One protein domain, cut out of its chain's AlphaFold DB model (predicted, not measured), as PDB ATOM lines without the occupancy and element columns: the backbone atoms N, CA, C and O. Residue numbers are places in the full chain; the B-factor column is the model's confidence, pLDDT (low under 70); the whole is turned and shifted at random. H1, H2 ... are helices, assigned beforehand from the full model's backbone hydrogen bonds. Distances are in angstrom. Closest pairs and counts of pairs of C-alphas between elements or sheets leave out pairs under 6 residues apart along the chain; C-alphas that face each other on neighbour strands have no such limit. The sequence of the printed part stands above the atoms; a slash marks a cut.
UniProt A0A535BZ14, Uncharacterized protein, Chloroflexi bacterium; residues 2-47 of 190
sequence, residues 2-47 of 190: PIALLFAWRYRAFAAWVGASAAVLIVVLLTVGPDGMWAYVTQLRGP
ATOM      1  N   PRO A   2     357.673 336.856 297.862       65.75
ATOM      2  CA  PRO A   2     358.490 336.245 298.928       65.75
ATOM      3  C   PRO A   2     359.785 337.012 299.235       65.75
ATOM      4  O   PRO A   2     360.155 337.182 300.392       65.75
ATOM      5  N   ILE A   3     360.440 337.547 298.203       69.81
ATOM      6  CA  ILE A   3     361.668 338.345 298.350       69.81
ATOM      7  C   ILE A   3     361.384 339.658 299.102       69.81
ATOM      8  O   ILE A   3     362.202 340.100 299.900       69.81
ATOM      9  N   ALA A   4     360.200 340.252 298.938       68.19
ATOM     10  CA  ALA A   4     359.819 341.462 299.670       68.19
ATOM     11  C   ALA A   4     359.686 341.208 301.186       68.19
ATOM     12  O   ALA A   4     360.087 342.047 301.992       68.19
ATOM     13  N   LEU A   5     359.218 340.017 301.587       66.75
ATOM     14  CA  LEU A   5     359.174 339.612 302.998       66.75
ATOM     15  C   LEU A   5     360.571 339.462 303.615       66.75
ATOM     16  O   LEU A   5     360.745 339.759 304.797       66.75
ATOM     17  N   LEU A   6     361.561 339.039 302.823       71.31
ATOM     18  CA  LEU A   6     362.957 338.966 303.261       71.31
ATOM     19  C   LEU A   6     363.486 340.358 303.638       71.31
ATOM     20  O   LEU A   6     364.076 340.528 304.702       71.31
ATOM     21  N   PHE A   7     363.201 341.366 302.808       68.75
ATOM     22  CA  PHE A   7     363.586 342.761 303.057       68.75
ATOM     23  C   PHE A   7     362.806 343.414 304.207       68.75
ATOM     24  O   PHE A   7     363.304 344.345 304.835       68.75
ATOM     25  N   ALA A   8     361.627 342.889 304.542       66.06
ATOM     26  CA  ALA A   8     360.869 343.268 305.734       66.06
ATOM     27  C   ALA A   8     361.297 342.512 307.016       66.06
ATOM     28  O   ALA A   8     360.561 342.526 308.002       66.06
ATOM     29  N   TRP A   9     362.461 341.839 307.017       70.56
ATOM     30  CA  TRP A   9     363.016 341.057 308.144       70.56
ATOM     31  C   TRP A   9     362.155 339.841 308.551       70.56
ATOM     32  O   TRP A   9     362.273 339.293 309.647       70.56
ATOM     33  N   ARG A  10     361.267 339.349 307.678       68.56
ATOM     34  CA  ARG A  10     360.376 338.213 307.990       68.56
ATOM     35  C   ARG A  10     360.970 336.879 307.556       68.56
ATOM     36  O   ARG A  10     360.362 336.122 306.800       68.56
ATOM     37  N   TYR A  11     362.138 336.557 308.107       72.94
ATOM     38  CA  TYR A  11     362.898 335.353 307.760       72.94
ATOM     39  C   TYR A  11     362.130 334.048 307.982       72.94
ATOM     40  O   TYR A  11     362.282 333.124 307.195       72.94
ATOM     41  N   ARG A  12     361.258 333.968 308.997       74.38
ATOM     42  CA  ARG A  12     360.449 332.761 309.263       74.38
ATOM     43  C   ARG A  12     359.426 332.484 308.162       74.38
ATOM     44  O   ARG A  12     359.289 331.345 307.735       74.38
ATOM     45  N   ALA A  13     358.728 333.519 307.693       72.62
ATOM     46  CA  ALA A  13     357.752 333.391 306.612       72.62
ATOM     47  C   ALA A  13     358.446 333.068 305.282       72.62
ATOM     48  O   ALA A  13     357.982 332.218 304.527       72.62
ATOM     49  N   PHE A  14     359.602 333.691 305.038       74.75
ATOM     50  CA  PHE A  14     360.442 333.359 303.894       74.75
ATOM     51  C   PHE A  14     360.943 331.909 303.956       74.75
ATOM     52  O   PHE A  14     360.802 331.182 302.982       74.75
ATOM     53  N   ALA A  15     361.448 331.455 305.106       75.12
ATOM     54  CA  ALA A  15     361.917 330.083 305.296       75.12
ATOM     55  C   ALA A  15     360.790 329.053 305.123       75.12
ATOM     56  O   ALA A  15     361.000 328.033 304.475       75.12
ATOM     57  N   ALA A  16     359.588 329.334 305.636       80.31
ATOM     58  CA  ALA A  16     358.419 328.480 305.423       80.31
ATOM     59  C   ALA A  16     358.053 328.387 303.935       80.31
ATOM     60  O   ALA A  16     357.795 327.297 303.429       80.31
ATOM     61  N   TRP A  17     358.087 329.513 303.217       84.69
ATOM     62  CA  TRP A  17     357.847 329.534 301.778       84.69
ATOM     63  C   TRP A  17     358.924 328.768 300.998       84.69
ATOM     64  O   TRP A  17     358.586 327.974 300.122       84.69
ATOM     65  N   VAL A  18     360.206 328.953 301.332       85.00
ATOM     66  CA  VAL A  18     361.319 328.199 300.730       85.00
ATOM     67  C   VAL A  18     361.154 326.704 300.991       85.00
ATOM     68  O   VAL A  18     361.267 325.915 300.059       85.00
ATOM     69  N   GLY A  19     360.827 326.310 302.224       85.88
ATOM     70  CA  GLY A  19     360.590 324.914 302.591       85.88
ATOM     71  C   GLY A  19     359.426 324.293 301.819       85.88
ATOM     72  O   GLY A  19     359.579 323.220 301.242       85.88
ATOM     73  N   ALA A  20     358.289 324.987 301.732       82.69
ATOM     74  CA  ALA A  20     357.142 324.534 300.947       82.69
ATOM     75  C   ALA A  20     357.481 324.419 299.451       82.69
ATOM     76  O   ALA A  20     357.137 323.431 298.809       82.69
ATOM     77  N   SER A  21     358.211 325.395 298.906       81.88
ATOM     78  CA  SER A  21     358.625 325.402 297.498       81.88
ATOM     79  C   SER A  21     359.608 324.270 297.194       81.88
ATOM     80  O   SER A  21     359.505 323.630 296.152       81.88
ATOM     81  N   ALA A  22     360.523 323.978 298.121       86.25
ATOM     82  CA  ALA A  22     361.439 322.847 298.024       86.25
ATOM     83  C   ALA A  22     360.689 321.508 298.078       86.25
ATOM     84  O   ALA A  22     360.975 320.623 297.278       86.25
ATOM     85  N   ALA A  23     359.692 321.369 298.958       88.44
ATOM     86  CA  ALA A  23     358.857 320.172 299.013       88.44
ATOM     87  C   ALA A  23     358.097 319.949 297.695       88.44
ATOM     88  O   ALA A  23     358.115 318.844 297.155       88.44
ATOM     89  N   VAL A  24     357.498 321.004 297.134       86.50
ATOM     90  CA  VAL A  24     356.839 320.939 295.820       86.50
ATOM     91  C   VAL A  24     357.839 320.571 294.726       86.50
ATOM     92  O   VAL A  24     357.548 319.694 293.919       86.50
ATOM     93  N   LEU A  25     359.032 321.172 294.716       84.50
ATOM     94  CA  LEU A  25     360.081 320.842 293.751       84.50
ATOM     95  C   LEU A  25     360.483 319.364 293.832       84.50
ATOM     96  O   LEU A  25     360.640 318.728 292.796       84.50
ATOM     97  N   ILE A  26     360.610 318.806 295.039       88.06
ATOM     98  CA  ILE A  26     360.899 317.380 295.235       88.06
ATOM     99  C   ILE A  26     359.769 316.528 294.654       88.06
ATOM    100  O   ILE A  26     360.039 315.595 293.906       88.06
ATOM    101  N   VAL A  27     358.507 316.861 294.932       89.06
ATOM    102  CA  VAL A  27     357.356 316.134 294.370       89.06
ATOM    103  C   VAL A  27     357.348 316.207 292.841       89.06
ATOM    104  O   VAL A  27     357.140 315.190 292.183       89.06
ATOM    105  N   VAL A  28     357.621 317.376 292.256       85.44
ATOM    106  CA  VAL A  28     357.714 317.555 290.797       85.44
ATOM    107  C   VAL A  28     358.865 316.734 290.217       85.44
ATOM    108  O   VAL A  28     358.676 316.033 289.228       85.44
ATOM    109  N   LEU A  29     360.037 316.743 290.854       86.12
ATOM    110  CA  LEU A  29     361.176 315.921 290.445       86.12
ATOM    111  C   LEU A  29     360.858 314.425 290.491       86.12
ATOM    112  O   LEU A  29     361.251 313.696 289.588       86.12
ATOM    113  N   LEU A  30     360.131 313.972 291.514       89.00
ATOM    114  CA  LEU A  30     359.745 312.569 291.667       89.00
ATOM    115  C   LEU A  30     358.648 312.133 290.683       89.00
ATOM    116  O   LEU A  30     358.585 310.959 290.336       89.00
ATOM    117  N   THR A  31     357.776 313.050 290.255       88.19
ATOM    118  CA  THR A  31     356.607 312.741 289.408       88.19
ATOM    119  C   THR A  31     356.866 312.964 287.920       88.19
ATOM    120  O   THR A  31     356.477 312.136 287.103       88.19
ATOM    121  N   VAL A  32     357.509 314.076 287.566       85.75
ATOM    122  CA  VAL A  32     357.752 314.521 286.182       85.75
ATOM    123  C   VAL A  32     359.176 314.197 285.726       85.75
ATOM    124  O   VAL A  32     359.417 313.972 284.541       85.75
ATOM    125  N   GLY A  33     360.128 314.161 286.662       85.69
ATOM    126  CA  GLY A  33     361.537 313.944 286.363       85.69
ATOM    127  C   GLY A  33     362.246 315.171 285.760       85.69
ATOM    128  O   GLY A  33     361.606 316.135 285.325       85.69
ATOM    129  N   PRO A  34     363.592 315.159 285.718       81.81
ATOM    130  CA  PRO A  34     364.398 316.260 285.183       81.81
ATOM    131  C   PRO A  34     364.111 316.567 283.710       81.81
ATOM    132  O   PRO A  34     364.053 317.734 283.320       81.81
ATOM    133  N   ASP A  35     363.873 315.528 282.911       77.88
ATOM    134  CA  ASP A  35     363.631 315.655 281.473       77.88
ATOM    135  C   ASP A  35     362.285 316.324 281.175       77.88
ATOM    136  O   ASP A  35     362.199 317.194 280.305       77.88
ATOM    137  N   GLY A  36     361.242 316.002 281.947       75.50
ATOM    138  CA  GLY A  36     359.940 316.656 281.823       75.50
ATOM    139  C   GLY A  36     359.978 318.126 282.256       75.50
ATOM    140  O   GLY A  36     359.352 318.972 281.615       75.50
ATOM    141  N   MET A  37     360.780 318.474 283.269       78.25
ATOM    142  CA  MET A  37     361.018 319.881 283.622       78.25
ATOM    143  C   MET A  37     361.742 320.634 282.502       78.25
ATOM    144  O   MET A  37     361.380 321.768 282.193       78.25
ATOM    145  N   TRP A  38     362.750 320.018 281.877       79.19
ATOM    146  CA  TRP A  38     363.469 320.642 280.767       79.19
ATOM    147  C   TRP A  38     362.568 320.842 279.544       79.19
ATOM    148  O   TRP A  38     362.589 321.913 278.938       79.19
ATOM    149  N   ALA A  39     361.715 319.861 279.235       76.62
ATOM    150  CA  ALA A  39     360.695 319.966 278.193       76.62
ATOM    151  C   ALA A  39     359.664 321.078 278.479       76.62
ATOM    152  O   ALA A  39     359.253 321.805 277.576       76.62
ATOM    153  N   TYR A  40     359.278 321.267 279.741       68.94
ATOM    154  CA  TYR A  40     358.395 322.365 280.136       68.94
ATOM    155  C   TYR A  40     359.075 323.736 280.004       68.94
ATOM    156  O   TYR A  40     358.487 324.686 279.488       68.94
ATOM    157  N   VAL A  41     360.345 323.853 280.405       76.06
ATOM    158  CA  VAL A  41     361.122 325.095 280.251       76.06
ATOM    159  C   VAL A  41     361.309 325.458 278.779       76.06
ATOM    160  O   VAL A  41     361.224 326.635 278.425       76.06
ATOM    161  N   THR A  42     361.550 324.479 277.906       76.62
ATOM    162  CA  THR A  42     361.658 324.734 276.464       76.62
ATOM    163  C   THR A  42     360.319 325.147 275.858       76.62
ATOM    164  O   THR A  42     360.309 326.058 275.035       76.62
ATOM    165  N   GLN A  43     359.192 324.595 276.321       69.62
ATOM    166  CA  GLN A  43     357.855 325.072 275.943       69.62
ATOM    167  C   GLN A  43     357.581 326.507 276.415       69.62
ATOM    168  O   GLN A  43     357.079 327.313 275.637       69.62
ATOM    169  N   LEU A  44     357.972 326.863 277.644       64.88
ATOM    170  CA  LEU A  44     357.832 328.228 278.175       64.88
ATOM    171  C   LEU A  44     358.680 329.264 277.426       64.88
ATOM    172  O   LEU A  44     358.337 330.443 277.406       64.88
ATOM    173  N   ARG A  45     359.805 328.841 276.842       65.44
ATOM    174  CA  ARG A  45     360.658 329.684 275.987       65.44
ATOM    175  C   ARG A  45     360.211 329.695 274.524       65.44
ATOM    176  O   ARG A  45     360.813 330.409 273.723       65.44
ATOM    177  N   GLY A  46     359.209 328.894 274.170       59.09
ATOM    178  CA  GLY A  46     358.612 328.886 272.844       59.09
ATOM    179  C   GLY A  46     357.867 330.193 272.542       59.09
ATOM    180  O   GLY A  46     357.525 330.943 273.458       59.09
ATOM    181  N   PRO A  47     357.615 330.495 271.258       50.78
ATOM    182  CA  PRO A  47     356.858 331.679 270.868       50.78
ATOM    183  C   PRO A  47     355.444 331.615 271.458       50.78
ATOM    184  O   PRO A  47     354.734 330.624 271.271       50.78
TER     185      PRO A  47
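What this domain is: This is residues 2 to 47 of the 190 residues of an uncharacterized protein of Chloroflexi bacterium (UniProt A0A535BZ14). The long helix H2 and the shorter H3 make an open L with its corner at the end of H2, and the short helix H1 folds back along the first part of H2, at the other end of the long arm. The space between H1 and H3 is empty, and the last residues, 41 to 47, stick out. The printed part has 46 residues with three named helices, in the order H1, H2, H3, and no named strand; the class is all helix. It is flat, spanning 37 by 27 by 8 A, and only just extended, close to loose, with a radius of gyration of the C-alphas of 14.4 A.

How they stand to each other: H1, residues 2 to 7, and H2, residues 11 to 31, form a helical hairpin, two touching helices that run opposite ways, here at a shallow tilt of 27 degrees. H2 touches H1 with residues 11 to 17 alone, and the closest C-alphas, those of Pro 2 and Phe 14, are 6.1 A apart. H3, residues 33 to 44, is about perpendicular to H2, at 76 degrees. These two are close but not clearly touching: their closest C-alphas, those of Leu 29 and Met 37, are 7.9 A apart. H1 and H3 are apart. In H1, H2 and H3 every O i to N i+4 pair is within hydrogen-bond range.

Where its parts are: H1 begins at C-alpha 2, (358.490, 336.245, 298.928), and is 9.2 A long from first to last C-alpha. H2 measures 29.8 A, from C-alpha 11 at (362.898, 335.353, 307.760) to C-alpha 31. H3 measures 16.9 A and ends at C-alpha 44, (357.832, 328.228, 278.175).

The domain as a whole: The two C-alphas farthest apart, those of Trp 9 and Pro 47, are 38.9 A from each other. The printed part has no cut, and both links, H1 to H2 and H2 to H3, are tight. Residues 19 to 27, which belong to H2, stand free, as do residues 41 to 47, of which 41 to 44 belong to H3. The mean pLDDT of the printed part is 76.7, and residues 2 to 5, 7 to 8, 10, 40 and 43 to 47 are under 70.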